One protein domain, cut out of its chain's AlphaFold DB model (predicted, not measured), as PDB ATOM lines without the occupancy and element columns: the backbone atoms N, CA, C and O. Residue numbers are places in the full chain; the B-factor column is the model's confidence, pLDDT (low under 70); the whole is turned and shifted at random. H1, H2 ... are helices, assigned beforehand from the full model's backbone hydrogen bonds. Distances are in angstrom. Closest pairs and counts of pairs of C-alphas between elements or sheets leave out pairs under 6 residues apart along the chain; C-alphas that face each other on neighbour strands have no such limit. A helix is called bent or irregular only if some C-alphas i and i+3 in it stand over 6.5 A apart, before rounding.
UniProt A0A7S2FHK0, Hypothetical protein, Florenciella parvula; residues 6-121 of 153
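What this domain is: This is residues 6 to 121 of the 153 residues of the protein "Hypothetical protein" of Florenciella parvula (UniProt A0A7S2FHK0). Three long helices lie side by side in a row, H1, H3 and H4, with H3 in the middle, each running opposite to the one before. H5 carries on nearly in line beyond the end of H4, and short H6 folds back beside H5, while H2, a single turn, packs on H1 near its far end. The printed part has 116 residues with six named helices, H1 to H6 in chain order, and no named strand; the class is all helix. The whole is loose, with a radius of gyration of the C-alphas of 17.0 A, and its C-alphas span 53 by 24 by 22 A, a rod.

How they stand to each other: H1, residues 6 to 33, touches H3, residues 53 to 72, at a shallow tilt of 19 degrees, opposite ways; their closest C-alphas, of Gly 17 and Gly 57, are 3.9 A apart. H2, residues 45 to 48, touches residues 23 to 27 of H1 alone, and the closest C-alphas, of Ser 24 and Leu 46, are 6.1 A apart. H3 and H4, residues 75 to 94, form a helical hairpin: they touch and run opposite ways at a shallow tilt of 5 degrees, and the closest C-alphas, of Trp 62 and Pro 84, are 5.4 A apart. H1 and H4 are apart. H5, residues 97 to 108, is close to H4 but not clearly touching, at a shallow tilt of 14 degrees, the same way; the closest C-alphas, of Ile 91 and Ile 97, are 6.1 A apart. H6, residues 112 to 120, is close to H5 but not clearly touching, at a shallow tilt of 23 degrees, opposite ways; the closest C-alphas, of Trp 108 and Tyr 114, are 6.4 A apart. Every O i to N i+4 pair is within hydrogen-bond range in H1, H5 and H6, against 14 of 16 in H3 and 10 of 16 in H4; H2 is too short for such a pair.

Where its parts are: H1 begins at C-alpha 6, (158.653, 131.949, 168.532), and is 40.1 A long from first to last C-alpha. H2 has four residues. H3 is 30.2 A long and H4 30.5 A, from C-alpha 75 at (162.314, 139.823, 183.694). H4 is only just irregular, C-alphas 75 and 78 being 6.8 A apart, and has a kink of 29 degrees near residue 88. H5 is 15.9 A long, and H6, 12.1 A long, ends at C-alpha 120, (126.260, 117.406, 170.795).

The domain as a whole: The two C-alphas farthest apart, of Lys 36 and Trp 75, are 56.1 A from each other. The printed part has no cut. The link from H1 to H2 is long, with 11 residues, and the other links are tight. Residues 33 to 38, of which 33 belongs to H1, stand free. The mean pLDDT of the printed part is 94.3, and residue 95 alone is under 70.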
ATOM      1  N   LEU A   6     159.836 131.488 167.797       92.50
ATOM      2  CA  LEU A   6     158.653 131.949 168.532       92.50
ATOM      3  C   LEU A   6     157.830 132.978 167.750       92.50
ATOM      4  O   LEU A   6     156.606 132.921 167.806       92.50
ATOM      5  N   ASP A   7     158.471 133.853 166.970       93.19
ATOM      6  CA  ASP A   7     157.761 134.818 166.125       93.19
ATOM      7  C   ASP A   7     156.989 134.102 165.014       93.19
ATOM      8  O   ASP A   7     155.831 134.415 164.755       93.19
ATOM      9  N   ILE A   8     157.592 133.073 164.407       95.56
ATOM     10  CA  ILE A   8     156.939 132.253 163.378       95.56
ATOM     11  C   ILE A   8     155.761 131.474 163.972       95.56
ATOM     12  O   ILE A   8     154.675 131.463 163.387       95.56
ATOM     13  N   ILE A   9     155.950 130.839 165.134       96.81
ATOM     14  CA  ILE A   9     154.881 130.108 165.828       96.81
ATOM     15  C   ILE A   9     153.752 131.066 166.211       96.81
ATOM     16  O   ILE A   9     152.587 130.774 165.938       96.81
ATOM     17  N   GLY A  10     154.082 132.214 166.804       97.06
ATOM     18  CA  GLY A  10     153.110 133.211 167.231       97.06
ATOM     19  C   GLY A  10     152.321 133.786 166.063       97.06
ATOM     20  O   GLY A  10     151.092 133.777 166.094       97.06
ATOM     21  N   PHE A  11     153.002 134.178 164.987       96.75
ATOM     22  CA  PHE A  11     152.352 134.686 163.784       96.75
ATOM     23  C   PHE A  11     151.471 133.629 163.108       96.75
ATOM     24  O   PHE A  11     150.331 133.916 162.753       96.75
ATOM     25  N   THR A  12     151.941 132.383 162.991       98.00
ATOM     26  CA  THR A  12     151.135 131.282 162.433       98.00
ATOM     27  C   THR A  12     149.890 131.025 163.279       98.00
ATOM     28  O   THR A  12     148.788 130.902 162.745       98.00
ATOM     29  N   THR A  13     150.044 131.002 164.604       98.25
ATOM     30  CA  THR A  13     148.931 130.857 165.552       98.25
ATOM     31  C   THR A  13     147.939 132.009 165.397       98.25
ATOM     32  O   THR A  13     146.733 131.775 165.326       98.25
ATOM     33  N   TRP A  14     148.435 133.241 165.250       98.25
ATOM     34  CA  TRP A  14     147.602 134.414 165.006       98.25
ATOM     35  C   TRP A  14     146.804 134.303 163.706       98.25
ATOM     36  O   TRP A  14     145.592 134.497 163.727       98.25
ATOM     37  N   VAL A  15     147.447 133.918 162.597       98.62
ATOM     38  CA  VAL A  15     146.776 133.734 161.297       98.62
ATOM     39  C   VAL A  15     145.671 132.680 161.389       98.62
ATOM     40  O   VAL A  15     144.587 132.886 160.845       98.62
ATOM     41  N   ILE A  16     145.915 131.570 162.093       98.56
ATOM     42  CA  ILE A  16     144.906 130.523 162.304       98.56
ATOM     43  C   ILE A  16     143.722 131.070 163.107       98.56
ATOM     44  O   ILE A  16     142.580 130.914 162.677       98.56
ATOM     45  N   GLY A  17     143.979 131.729 164.242       98.44
ATOM     46  CA  GLY A  17     142.928 132.302 165.085       98.44
ATOM     47  C   GLY A  17     142.088 133.342 164.344       98.44
ATOM     48  O   GLY A  17     140.864 133.233 164.294       98.44
ATOM     49  N   PHE A  18     142.752 134.278 163.664       98.50
ATOM     50  CA  PHE A  18     142.101 135.302 162.850       98.50
ATOM     51  C   PHE A  18     141.281 134.694 161.703       98.50
ATOM     52  O   PHE A  18     140.145 135.095 161.459       98.50
ATOM     53  N   GLY A  19     141.823 133.684 161.015       98.69
ATOM     54  CA  GLY A  19     141.106 132.966 159.964       98.69
ATOM     55  C   GLY A  19     139.833 132.295 160.483       98.69
ATOM     56  O   GLY A  19     138.777 132.424 159.863       98.69
ATOM     57  N   ILE A  20     139.907 131.626 161.637       98.56
ATOM     58  CA  ILE A  20     138.745 131.013 162.295       98.56
ATOM     59  C   ILE A  20     137.690 132.072 162.625       98.56
ATOM     60  O   ILE A  20     136.517 131.863 162.317       98.56
ATOM     61  N   GLU A  21     138.089 133.198 163.217       98.19
ATOM     62  CA  GLU A  21     137.179 134.281 163.596       98.19
ATOM     63  C   GLU A  21     136.452 134.858 162.377       98.19
ATOM     64  O   GLU A  21     135.221 134.818 162.306       98.19
ATOM     65  N   VAL A  22     137.208 135.274 161.357       98.50
ATOM     66  CA  VAL A  22     136.660 135.869 160.129       98.50
ATOM     67  C   VAL A  22     135.725 134.903 159.406       98.50
ATOM     68  O   VAL A  22     134.650 135.300 158.946       98.50
ATOM     69  N   ILE A  23     136.102 133.627 159.291       98.62
ATOM     70  CA  ILE A  23     135.258 132.616 158.643       98.62
ATOM     71  C   ILE A  23     133.979 132.394 159.456       98.62
ATOM     72  O   ILE A  23     132.897 132.336 158.870       98.62
ATOM     73  N   SER A  24     134.081 132.302 160.783       98.12
ATOM     74  CA  SER A  24     132.938 132.093 161.679       98.12
ATOM     75  C   SER A  24     131.928 133.232 161.591       98.12
ATOM     76  O   SER A  24     130.728 132.987 161.436       98.12
ATOM     77  N   ASP A  25     132.405 134.474 161.632       98.06
ATOM     78  CA  ASP A  25     131.554 135.658 161.558       98.06
ATOM     79  C   ASP A  25     130.928 135.821 160.175       98.06
ATOM     80  O   ASP A  25     129.743 136.145 160.061       98.06
ATOM     81  N   LYS A  26     131.673 135.507 159.110       98.38
ATOM     82  CA  LYS A  26     131.140 135.506 157.745       98.38
ATOM     83  C   LYS A  26     130.055 134.447 157.558       98.38
ATOM     84  O   LYS A  26     129.007 134.757 156.993       98.38
ATOM     85  N   GLN A  27     130.258 133.235 158.077       98.44
ATOM     86  CA  GLN A  27     129.234 132.182 158.086       98.44
ATOM     87  C   GLN A  27     127.970 132.643 158.820       98.44
ATOM     88  O   GLN A  27     126.869 132.500 158.293       98.44
ATOM     89  N   LYS A  28     128.122 133.264 159.996       97.62
ATOM     90  CA  LYS A  28     127.004 133.801 160.785       97.62
ATOM     91  C   LYS A  28     126.276 134.939 160.073       97.62
ATOM     92  O   LYS A  28     125.047 134.979 160.080       97.62
ATOM     93  N   SER A  29     127.015 135.854 159.453       97.81
ATOM     94  CA  SER A  29     126.456 136.965 158.681       97.81
ATOM     95  C   SER A  29     125.631 136.454 157.500       97.81
ATOM     96  O   SER A  29     124.476 136.845 157.344       97.81
ATOM     97  N   TRP A  30     126.179 135.515 156.725       97.88
ATOM     98  CA  TRP A  30     125.479 134.895 155.601       97.88
ATOM     99  C   TRP A  30     124.244 134.109 156.030       97.88
ATOM    100  O   TRP A  30     123.194 134.253 155.411       97.88
ATOM    101  N   PHE A  31     124.335 133.338 157.115       98.06
ATOM    102  CA  PHE A  31     123.191 132.614 157.660       98.06
ATOM    103  C   PHE A  31     122.053 133.565 158.048       98.06
ATOM    104  O   PHE A  31     120.913 133.349 157.653       98.06
ATOM    105  N   ASN A  32     122.362 134.653 158.759       96.25
ATOM    106  CA  ASN A  32     121.361 135.623 159.211       96.25
ATOM    107  C   ASN A  32     120.774 136.486 158.081       96.25
ATOM    108  O   ASN A  32     119.698 137.057 158.257       96.25
ATOM    109  N   ALA A  33     121.476 136.618 156.952       97.38
ATOM    110  CA  ALA A  33     121.005 137.385 155.803       97.38
ATOM    111  C   ALA A  33     119.888 136.668 155.024       97.38
ATOM    112  O   ALA A  33     119.086 137.336 154.373       97.38
ATOM    113  N   ASP A  34     119.810 135.334 155.096       97.19
ATOM    114  CA  ASP A  34     118.748 134.562 154.447       97.19
ATOM    115  C   ASP A  34     117.448 134.615 155.279       97.19
ATOM    116  O   ASP A  34     117.414 134.135 156.417       97.19
ATOM    117  N   PRO A  35     116.335 135.146 154.731       96.44
ATOM    118  CA  PRO A  35     115.049 135.176 155.421       96.44
ATOM    119  C   PRO A  35     114.526 133.802 155.853       96.44
ATOM    120  O   PRO A  35     113.745 133.744 156.802       96.44
ATOM    121  N   LYS A  36     114.939 132.713 155.192       96.38
ATOM    122  CA  LYS A  36     114.545 131.339 155.545       96.38
ATOM    123  C   LYS A  36     115.116 130.886 156.886       96.38
ATOM    124  O   LYS A  36     114.519 130.046 157.544       96.38
ATOM    125  N   ASN A  37     116.225 131.482 157.311       96.25
ATOM    126  CA  ASN A  37     116.881 131.161 158.575       96.25
ATOM    127  C   ASN A  37     116.330 131.982 159.751       96.25
ATOM    128  O   ASN A  37     116.799 131.858 160.885       96.25
ATOM    129  N   LYS A  38     115.325 132.841 159.519       93.56
ATOM    130  CA  LYS A  38     114.686 133.607 160.592       93.56
ATOM    131  C   LYS A  38     114.104 132.662 161.635       93.56
ATOM    132  O   LYS A  38     113.303 131.793 161.328       93.56
ATOM    133  N   GLY A  39     114.492 132.879 162.887       92.56
ATOM    134  CA  GLY A  39     114.053 132.038 164.000       92.56
ATOM    135  C   GLY A  39     114.893 130.777 164.203       92.56
ATOM    136  O   GLY A  39     114.729 130.148 165.239       92.56
ATOM    137  N   HIS A  40     115.850 130.471 163.326       94.81
ATOM    138  CA  HIS A  40     116.779 129.351 163.483       94.81
ATOM    139  C   HIS A  40     118.128 129.802 164.062       94.81
ATOM    140  O   HIS A  40     118.471 130.990 164.041       94.81
ATOM    141  N   TRP A  41     118.877 128.851 164.616       96.31
ATOM    142  CA  TRP A  41     120.275 129.014 165.014       96.31
ATOM    143  C   TRP A  41     121.184 128.510 163.895       96.31
ATOM    144  O   TRP A  41     120.791 127.666 163.095       96.31
ATOM    145  N   ILE A  42     122.406 129.030 163.846       97.50
ATOM    146  CA  ILE A  42     123.415 128.538 162.916       97.50
ATOM    147  C   ILE A  42     124.029 127.241 163.454       97.50
ATOM    148  O   ILE A  42     124.484 127.195 164.596       97.50
ATOM    149  N   ASP A  43     124.058 126.206 162.621       96.62
ATOM    150  CA  ASP A  43     124.634 124.886 162.917       96.62
ATOM    151  C   ASP A  43     125.488 124.341 161.750       96.62
ATOM    152  O   ASP A  43     125.832 123.158 161.696       96.62
ATOM    153  N   VAL A  44     125.856 125.213 160.804       96.06
ATOM    154  CA  VAL A  44     126.639 124.884 159.602       96.06
ATOM    155  C   VAL A  44     128.066 125.427 159.668       96.06
ATOM    156  O   VAL A  44     128.368 126.390 160.371       96.06
ATOM    157  N   GLY A  45     128.968 124.831 158.887       96.81
ATOM    158  CA  GLY A  45     130.364 125.268 158.832       96.81
ATOM    159  C   GLY A  45     131.087 125.037 160.160       96.81
ATOM    160  O   GLY A  45     131.014 123.945 160.719       96.81
ATOM    161  N   LEU A  46     131.784 126.056 160.666       97.75
ATOM    162  CA  LEU A  46     132.495 125.979 161.948       97.75
ATOM    163  C   LEU A  46     131.527 125.876 163.133       97.75
ATOM    164  O   LEU A  46     131.850 125.229 164.129       97.75
ATOM    165  N   TRP A  47     130.320 126.428 162.985       97.88
ATOM    166  CA  TRP A  47     129.277 126.396 164.011       97.88
ATOM    167  C   TRP A  47     128.749 124.980 164.273       97.88
ATOM    168  O   TRP A  47     128.245 124.691 165.347       97.88
ATOM    169  N   LYS A  48     128.952 124.044 163.339       97.06
ATOM    170  CA  LYS A  48     128.654 122.621 163.559       97.06
ATOM    171  C   LYS A  48     129.557 121.971 164.616       97.06
ATOM    172  O   LYS A  48     129.181 120.974 165.222       97.06
ATOM    173  N   PHE A  49     130.777 122.480 164.776       97.19
ATOM    174  CA  PHE A  49     131.830 121.868 165.597       97.19
ATOM    175  C   PHE A  49     132.073 122.617 166.909       97.19
ATOM    176  O   PHE A  49     132.645 122.066 167.848       97.19
ATOM    177  N   SER A  50     131.646 123.875 166.978       97.62
ATOM    178  CA  SER A  50     131.698 124.720 168.165       97.62
ATOM    179  C   SER A  50     130.519 125.682 168.143       97.62
ATOM    180  O   SER A  50     130.204 126.232 167.094       97.62
ATOM    181  N   ARG A  51     129.893 125.932 169.293       97.06
ATOM    182  CA  ARG A  51     128.831 126.937 169.431       97.06
ATOM    183  C   ARG A  51     129.355 128.366 169.413       97.06
ATOM    184  O   ARG A  51     128.569 129.270 169.160       97.06
ATOM    185  N   HIS A  52     130.648 128.577 169.664       96.88
ATOM    186  CA  HIS A  52     131.298 129.892 169.650       96.88
ATOM    187  C   HIS A  52     132.672 129.824 168.960       96.88
ATOM    188  O   HIS A  52     133.702 130.089 169.589       96.88
ATOM    189  N   PRO A  53     132.729 129.453 167.666       97.62
ATOM    190  CA  PRO A  53     133.995 129.271 166.963       97.62
ATOM    191  C   PRO A  53     134.721 130.604 166.748       97.62
ATOM    192  O   PRO A  53     135.947 130.635 166.751       97.62
ATOM    193  N   ASN A  54     133.984 131.714 166.644       97.19
ATOM    194  CA  ASN A  54     134.555 133.055 166.556       97.19
ATOM    195  C   ASN A  54     135.355 133.419 167.819       97.19
ATOM    196  O   ASN A  54     136.501 133.840 167.717       97.19
ATOM    197  N   TYR A  55     134.804 133.150 169.004       96.12
ATOM    198  CA  TYR A  55     135.502 133.358 170.272       96.12
ATOM    199  C   TYR A  55     136.709 132.446 170.453       96.12
ATOM    200  O   TYR A  55     137.706 132.860 171.038       96.12
ATOM    201  N   PHE A  56     136.652 131.217 169.940       96.81
ATOM    202  CA  PHE A  56     137.836 130.368 169.900       96.81
ATOM    203  C   PHE A  56     138.934 130.983 169.025       96.81
ATOM    204  O   PHE A  56     140.085 131.044 169.454       96.81
ATOM    205  N   GLY A  57     138.575 131.493 167.842       97.31
ATOM    206  CA  GLY A  57     139.487 132.235 166.969       97.31
ATOM    207  C   GLY A  57     140.138 133.427 167.674       97.31
ATOM    208  O   GLY A  57     141.364 133.547 167.661       97.31
ATOM    209  N   GLU A  58     139.340 134.224 168.384       96.31
ATOM    210  CA  GLU A  58     139.820 135.373 169.153       96.31
ATOM    211  C   GLU A  58     140.788 134.954 170.279       96.31
ATOM    212  O   GLU A  58     141.863 135.526 170.454       96.31
ATOM    213  N   MET A  59     140.491 133.888 171.026       96.12
ATOM    214  CA  MET A  59     141.429 133.388 172.040       96.12
ATOM    215  C   MET A  59     142.751 132.908 171.421       96.12
ATOM    216  O   MET A  59     143.828 133.199 171.947       96.12
ATOM    217  N   VAL A  60     142.681 132.189 170.296       97.81
ATOM    218  CA  VAL A  60     143.861 131.668 169.591       97.81
ATOM    219  C   VAL A  60     144.705 132.808 169.026       97.81
ATOM    220  O   VAL A  60     145.930 132.762 169.137       97.81
ATOM    221  N   LEU A  61     144.092 133.859 168.475       97.50
ATOM    222  CA  LEU A  61     144.863 134.971 167.925       97.50
ATOM    223  C   LEU A  61     145.573 135.771 169.020       97.50
ATOM    224  O   LEU A  61     146.742 136.118 168.851       97.50
ATOM    225  N   TRP A  62     144.931 135.995 170.173       97.31
ATOM    226  CA  TRP A  62     145.571 136.684 171.298       97.31
ATOM    227  C   TRP A  62     146.719 135.865 171.886       97.31
ATOM    228  O   TRP A  62     147.763 136.421 172.239       97.31
ATOM    229  N   LEU A  63     146.574 134.538 171.913       96.69
ATOM    230  CA  LEU A  63     147.675 133.637 172.235       96.69
ATOM    231  C   LEU A  63     148.816 133.757 171.212       96.69
ATOM    232  O   LEU A  63     149.975 133.821 171.609       96.69
ATOM    233  N   GLY A  64     148.511 133.843 169.915       96.75
ATOM    234  CA  GLY A  64     149.509 134.044 168.862       96.75
ATOM    235  C   GLY A  64     150.311 135.341 169.022       96.75
ATOM    236  O   GLY A  64     151.540 135.315 168.943       96.75
ATOM    237  N   ILE A  65     149.638 136.455 169.337       95.44
ATOM    238  CA  ILE A  65     150.292 137.746 169.633       95.44
ATOM    239  C   ILE A  65     151.244 137.599 170.821       95.44
ATOM    240  O   ILE A  65     152.400 138.015 170.746       95.44
ATOM    241  N   PHE A  66     150.777 136.974 171.905       95.62
ATOM    242  CA  PHE A  66     151.597 136.735 173.089       95.62
ATOM    243  C   PHE A  66     152.828 135.873 172.772       95.62
ATOM    244  O   PHE A  66     153.940 136.248 173.135       95.62
ATOM    245  N   LEU A  67     152.651 134.765 172.047       94.88
ATOM    246  CA  LEU A  67     153.744 133.864 171.666       94.88
ATOM    247  C   LEU A  67     154.803 134.558 170.806       94.88
ATOM    248  O   LEU A  67     155.990 134.317 171.014       94.88
ATOM    249  N   SER A  68     154.394 135.438 169.888       93.06
ATOM    250  CA  SER A  68     155.351 136.239 169.120       93.06
ATOM    251  C   SER A  68     156.095 137.221 170.024       93.06
ATOM    252  O   SER A  68     157.305 137.356 169.917       93.06
ATOM    253  N   ALA A  69     155.409 137.871 170.965       91.75
ATOM    254  CA  ALA A  69     156.039 138.834 171.865       91.75
ATOM    255  C   ALA A  69     157.053 138.191 172.837       91.75
ATOM    256  O   ALA A  69     158.027 138.846 173.218       91.75
ATOM    257  N   CYS A  70     156.882 136.906 173.183       91.88
ATOM    258  CA  CYS A  70     157.772 136.164 174.085       91.88
ATOM    259  C   CYS A  70     159.251 136.197 173.673       91.88
ATOM    260  O   CYS A  70     160.115 136.137 174.547       91.88
ATOM    261  N   SER A  71     159.564 136.328 172.377       87.31
ATOM    262  CA  SER A  71     160.944 136.429 171.874       87.31
ATOM    263  C   SER A  71     161.696 137.659 172.412       87.31
ATOM    264  O   SER A  71     162.927 137.696 172.394       87.31
ATOM    265  N   THR A  72     160.963 138.653 172.918       87.19
ATOM    266  CA  THR A  72     161.489 139.938 173.397       87.19
ATOM    267  C   THR A  72     161.454 140.096 174.915       87.19
ATOM    268  O   THR A  72     161.963 141.092 175.429       87.19
ATOM    269  N   PHE A  73     160.855 139.148 175.642       90.62
ATOM    270  CA  PHE A  73     160.591 139.310 177.068       90.62
ATOM    271  C   PHE A  73     161.826 139.066 177.931       90.62
ATOM    272  O   PHE A  73     162.516 138.056 177.824       90.62
ATOM    273  N   VAL A  74     162.037 139.980 178.873       89.19
ATOM    274  CA  VAL A  74     163.053 139.914 179.916       89.19
ATOM    275  C   VAL A  74     162.402 140.276 181.256       89.19
ATOM    276  O   VAL A  74     161.605 141.212 181.348       89.19
ATOM    277  N   TRP A  75     162.751 139.545 182.318       88.44
ATOM    278  CA  TRP A  75     162.314 139.823 183.694       88.44
ATOM    279  C   TRP A  75     160.785 139.975 183.833       88.44
ATOM    280  O   TRP A  75     160.038 139.042 183.560       88.44
ATOM    281  N   GLY A  76     160.304 141.146 184.260       85.75
ATOM    282  CA  GLY A  76     158.890 141.411 184.529       85.75
ATOM    283  C   GLY A  76     157.985 141.448 183.295       85.75
ATOM    284  O   GLY A  76     156.769 141.490 183.452       85.75
ATOM    285  N   GLN A  77     158.526 141.404 182.073       89.69
ATOM    286  CA  GLN A  77     157.721 141.473 180.845       89.69
ATOM    287  C   GLN A  77     156.826 140.244 180.631       89.69
ATOM    288  O   GLN A  77     155.823 140.335 179.930       89.69
ATOM    289  N   TRP A  78     157.088 139.131 181.321       90.81
ATOM    290  CA  TRP A  78     156.161 137.996 181.373       90.81
ATOM    291  C   TRP A  78     154.791 138.354 181.969       90.81
ATOM    292  O   TRP A  78     153.816 137.654 181.701       90.81
ATOM    293  N   ALA A  79     154.670 139.480 182.686       91.75
ATOM    294  CA  ALA A  79     153.380 140.038 183.089       91.75
ATOM    295  C   ALA A  79     152.449 140.327 181.893       91.75
ATOM    296  O   ALA A  79     151.233 140.351 182.064       91.75
ATOM    297  N   CYS A  80     152.970 140.458 180.667       90.44
ATOM    298  CA  CYS A  80     152.156 140.547 179.453       90.44
ATOM    299  C   CYS A  80     151.269 139.309 179.217       90.44
ATOM    300  O   CYS A  80     150.265 139.424 178.515       90.44
ATOM    301  N   ALA A  81     151.557 138.162 179.850       91.19
ATOM    302  CA  ALA A  81     150.680 136.985 179.847       91.19
ATOM    303  C   ALA A  81     149.297 137.267 180.459       91.19
ATOM    304  O   ALA A  81     148.334 136.557 180.169       91.19
ATOM    305  N   VAL A  82     149.169 138.335 181.256       93.50
ATOM    306  CA  VAL A  82     147.877 138.808 181.765       93.50
ATOM    307  C   VAL A  82     146.921 139.133 180.619       93.50
ATOM    308  O   VAL A  82     145.736 138.876 180.758       93.50
ATOM    309  N   SER A  83     147.402 139.635 179.476       91.75
ATOM    310  CA  SER A  83     146.542 140.002 178.344       91.75
ATOM    311  C   SER A  83     145.759 138.812 177.758       91.75
ATOM    312  O   SER A  83     144.528 138.861 177.808       91.75
ATOM    313  N   PRO A  84     146.390 137.726 177.263       93.12
ATOM    314  CA  PRO A  84     145.640 136.586 176.734       93.12
ATOM    315  C   PRO A  84     144.791 135.897 177.813       93.12
ATOM    316  O   PRO A  84     143.670 135.482 177.531       93.12
ATOM    317  N   VAL A  85     145.264 135.831 179.064       93.50
ATOM    318  CA  VAL A  85     144.467 135.287 180.178       93.50
ATOM    319  C   VAL A  85     143.218 136.135 180.420       93.50
ATOM    320  O   VAL A  85     142.121 135.602 180.564       93.50
ATOM    321  N   PHE A  86     143.360 137.457 180.418       92.69
ATOM    322  CA  PHE A  86     142.257 138.385 180.615       92.69
ATOM    323  C   PHE A  86     141.210 138.278 179.504       92.69
ATOM    324  O   PHE A  86     140.018 138.234 179.806       92.69
ATOM    325  N   VAL A  87     141.630 138.147 178.242       91.94
ATOM    326  CA  VAL A  87     140.717 137.899 177.112       91.94
ATOM    327  C   VAL A  87     139.922 136.610 177.324       91.94
ATOM    328  O   VAL A  87     138.693 136.622 177.236       91.94
ATOM    329  N   VAL A  88     140.597 135.510 177.676       91.81
ATOM    330  CA  VAL A  88     139.932 134.227 177.952       91.81
ATOM    331  C   VAL A  88     138.910 134.374 179.081       91.81
ATOM    332  O   VAL A  88     137.791 133.874 178.956       91.81
ATOM    333  N   LEU A  89     139.252 135.091 180.156       91.44
ATOM    334  CA  LEU A  89     138.349 135.318 181.287       91.44
ATOM    335  C   LEU A  89     137.128 136.168 180.908       91.44
ATOM    336  O   LEU A  89     136.002 135.819 181.268       91.44
ATOM    337  N   LEU A  90     137.326 137.260 180.163       89.75
ATOM    338  CA  LEU A  90     136.235 138.128 179.715       89.75
ATOM    339  C   LEU A  90     135.229 137.365 178.852       89.75
ATOM    340  O   LEU A  90     134.020 137.423 179.106       89.75
ATOM    341  N   ILE A  91     135.734 136.620 177.868       87.94
ATOM    342  CA  ILE A  91     134.902 135.867 176.932       87.94
ATOM    343  C   ILE A  91     134.213 134.694 177.640       87.94
ATOM    344  O   ILE A  91     133.024 134.461 177.414       87.94
ATOM    345  N   SER A  92     134.915 133.980 178.524       87.88
ATOM    346  CA  SER A  92     134.374 132.771 179.158       87.88
ATOM    347  C   SER A  92     133.391 133.063 180.291       87.88
ATOM    348  O   SER A  92     132.461 132.284 180.486       87.88
ATOM    349  N   PHE A  93     133.560 134.166 181.034       80.69
ATOM    350  CA  PHE A  93     132.826 134.368 182.292       80.69
ATOM    351  C   PHE A  93     132.013 135.660 182.372       80.69
ATOM    352  O   PHE A  93     130.959 135.667 183.004       80.69
ATOM    353  N   ILE A  94     132.467 136.761 181.767       73.62
ATOM    354  CA  ILE A  94     131.898 138.087 182.063       73.62
ATOM    355  C   ILE A  94     130.945 138.563 180.967       73.62
ATOM    356  O   ILE A  94     129.814 138.967 181.258       73.62
ATOM    357  N   SER A  95     131.381 138.580 179.708       65.94
ATOM    358  CA  SER A  95     130.649 139.251 178.624       65.94
ATOM    359  C   SER A  95     130.323 138.366 177.425       65.94
ATOM    360  O   SER A  95     129.353 138.679 176.736       65.94
ATOM    361  N   GLY A  96     131.072 137.285 177.190       77.19
ATOM    362  CA  GLY A  96     130.933 136.472 175.982       77.19
ATOM    363  C   GLY A  96     129.898 135.355 176.107       77.19
ATOM    364  O   GLY A  96     128.690 135.561 175.978       77.19
ATOM    365  N   ILE A  97     130.390 134.145 176.348       90.75
ATOM    366  CA  ILE A  97     129.680 132.885 176.110       90.75
ATOM    367  C   ILE A  97     128.424 132.714 176.979       90.75
ATOM    368  O   ILE A  97     127.357 132.489 176.404       90.75
ATOM    369  N   PRO A  98     128.459 132.872 178.322       91.44
ATOM    370  CA  PRO A  98     127.296 132.548 179.155       91.44
ATOM    371  C   PRO A  98     126.067 133.403 178.832       91.44
ATOM    372  O   PRO A  98     124.939 132.920 178.838       91.44
ATOM    373  N   LYS A  99     126.283 134.681 178.500       91.50
ATOM    374  CA  LYS A  99     125.205 135.610 178.136       91.50
ATOM    375  C   LYS A  99     124.584 135.265 176.786       91.50
ATOM    376  O   LYS A  99     123.373 135.415 176.627       91.50
ATOM    377  N   LEU A 100     125.392 134.840 175.815       92.38
ATOM    378  CA  LEU A 100     124.887 134.420 174.509       92.38
ATOM    379  C   LEU A 100     124.123 133.101 174.601       92.38
ATOM    380  O   LEU A 100     123.043 133.010 174.025       92.38
ATOM    381  N   GLU A 101     124.632 132.138 175.368       94.62
ATOM    382  CA  GLU A 101     123.944 130.871 175.634       94.62
ATOM    383  C   GLU A 101     122.596 131.108 176.321       94.62
ATOM    384  O   GLU A 101     121.574 130.644 175.832       94.62
ATOM    385  N   ALA A 102     122.548 131.934 177.372       94.44
ATOM    386  CA  ALA A 102     121.293 132.248 178.056       94.44
ATOM    387  C   ALA A 102     120.259 132.914 177.125       94.44
ATOM    388  O   ALA A 102     119.069 132.615 177.185       94.44
ATOM    389  N   ARG A 103     120.697 133.810 176.229       93.88
ATOM    390  CA  ARG A 103     119.806 134.419 175.223       93.88
ATOM    391  C   ARG A 103     119.329 133.408 174.184       93.88
ATOM    392  O   ARG A 103     118.181 133.485 173.754       93.88
ATOM    393  N   ALA A 104     120.207 132.504 173.765       94.50
ATOM    394  CA  ALA A 104     119.882 131.432 172.837       94.50
ATOM    395  C   ALA A 104     118.856 130.470 173.457       94.50
ATOM    396  O   ALA A 104     117.880 130.122 172.801       94.50
ATOM    397  N   ASP A 105     118.990 130.165 174.747       95.88
ATOM    398  CA  ASP A 105     118.048 129.333 175.502       95.88
ATOM    399  C   ASP A 105     116.676 129.986 175.655       95.88
ATOM    400  O   ASP A 105     115.659 129.324 175.496       95.88
ATOM    401  N   VAL A 106     116.611 131.299 175.883       96.44
ATOM    402  CA  VAL A 106     115.325 132.016 175.894       96.44
ATOM    403  C   VAL A 106     114.651 131.981 174.516       96.44
ATOM    404  O   VAL A 106     113.427 131.953 174.426       96.44
ATOM    405  N   LYS A 107     115.436 132.005 173.434       95.38
ATOM    406  CA  LYS A 107     114.915 132.094 172.064       95.38
ATOM    407  C   LYS A 107     114.534 130.738 171.465       95.38
ATOM    408  O   LYS A 107     113.566 130.667 170.712       95.38
ATOM    409  N   TRP A 108     115.320 129.704 171.743       96.69
ATOM    410  CA  TRP A 108     115.236 128.389 171.097       96.69
ATOM    411  C   TRP A 108     115.082 127.232 172.085       96.69
ATOM    412  O   TRP A 108     114.889 126.094 171.656       96.69
ATOM    413  N   GLY A 109     115.153 127.503 173.389       94.06
ATOM    414  CA  GLY A 109     114.948 126.500 174.426       94.06
ATOM    415  C   GLY A 109     113.589 125.822 174.290       94.06
ATOM    416  O   GLY A 109     112.589 126.437 173.917       94.06
ATOM    417  N   GLY A 110     113.574 124.518 174.551       93.06
ATOM    418  CA  GLY A 110     112.394 123.674 174.357       93.06
ATOM    419  C   GLY A 110     112.206 123.157 172.926       93.06
ATOM    420  O   GLY A 110     111.402 122.248 172.728       93.06
ATOM    421  N   ASN A 111     112.966 123.645 171.936       95.12
ATOM    422  CA  ASN A 111     113.043 122.992 170.629       95.12
ATOM    423  C   ASN A 111     113.962 121.748 170.722       95.12
ATOM    424  O   ASN A 111     115.158 121.903 170.989       95.12
ATOM    425  N   PRO A 112     113.463 120.522 170.454       94.56
ATOM    426  CA  PRO A 112     114.262 119.298 170.568       94.56
ATOM    427  C   PRO A 112     115.534 119.281 169.707       94.56
ATOM    428  O   PRO A 112     116.539 118.691 170.105       94.56
ATOM    429  N   GLU A 113     115.506 119.926 168.541       95.06
ATOM    430  CA  GLU A 113     116.632 120.000 167.606       95.06
ATOM    431  C   GLU A 113     117.720 120.948 168.123       95.06
ATOM    432  O   GLU A 113     118.905 120.615 168.057       95.06
ATOM    433  N   TYR A 114     117.326 122.088 168.703       96.06
ATOM    434  CA  TYR A 114     118.256 123.027 169.336       96.06
ATOM    435  C   TYR A 114     118.918 122.396 170.558       96.06
ATOM    436  O   TYR A 114     120.139 122.426 170.696       96.06
ATOM    437  N   GLU A 115     118.126 121.753 171.412       95.50
ATOM    438  CA  GLU A 115     118.634 121.067 172.598       95.50
ATOM    439  C   GLU A 115     119.595 119.934 172.218       95.50
ATOM    440  O   GLU A 115     120.626 119.736 172.863       95.50
ATOM    441  N   LYS A 116     119.302 119.207 171.132       95.50
ATOM    442  CA  LYS A 116     120.225 118.217 170.572       95.50
ATOM    443  C   LYS A 116     121.525 118.868 170.113       95.50
ATOM    444  O   LYS A 116     122.584 118.430 170.548       95.50
ATOM    445  N   TYR A 117     121.451 119.919 169.295       95.88
ATOM    446  CA  TYR A 117     122.624 120.671 168.843       95.88
ATOM    447  C   TYR A 117     123.478 121.153 170.024       95.88
ATOM    448  O   TYR A 117     124.695 120.966 170.033       95.88
ATOM    449  N   LYS A 118     122.843 121.689 171.068       95.25
ATOM    450  CA  LYS A 118     123.511 122.177 172.274       95.25
ATOM    451  C   LYS A 118     124.217 121.064 173.058       95.25
ATOM    452  O   LYS A 118     125.313 121.289 173.573       95.25
ATOM    453  N   ARG A 119     123.628 119.864 173.133       94.56
ATOM    454  CA  ARG A 119     124.235 118.688 173.790       94.56
ATOM    455  C   ARG A 119     125.382 118.080 172.989       94.56
ATOM    456  O   ARG A 119     126.337 117.587 173.582       94.56
ATOM    457  N   THR A 120     125.286 118.081 171.662       95.56
ATOM    458  CA  THR A 120     126.260 117.406 170.795       95.56
ATOM    459  C   THR A 120     127.375 118.317 170.296       95.56
ATOM    460  O   THR A 120     128.367 117.820 169.762       95.56
ATOM    461  N   THR A 121     127.263 119.629 170.505       96.44
ATOM    462  CA  THR A 121     128.238 120.611 170.019       96.44
ATOM    463  C   THR A 121     129.006 121.238 171.178       96.44
ATOM    464  O   THR A 121     128.429 121.784 172.130       96.44
TER     465      THR A 121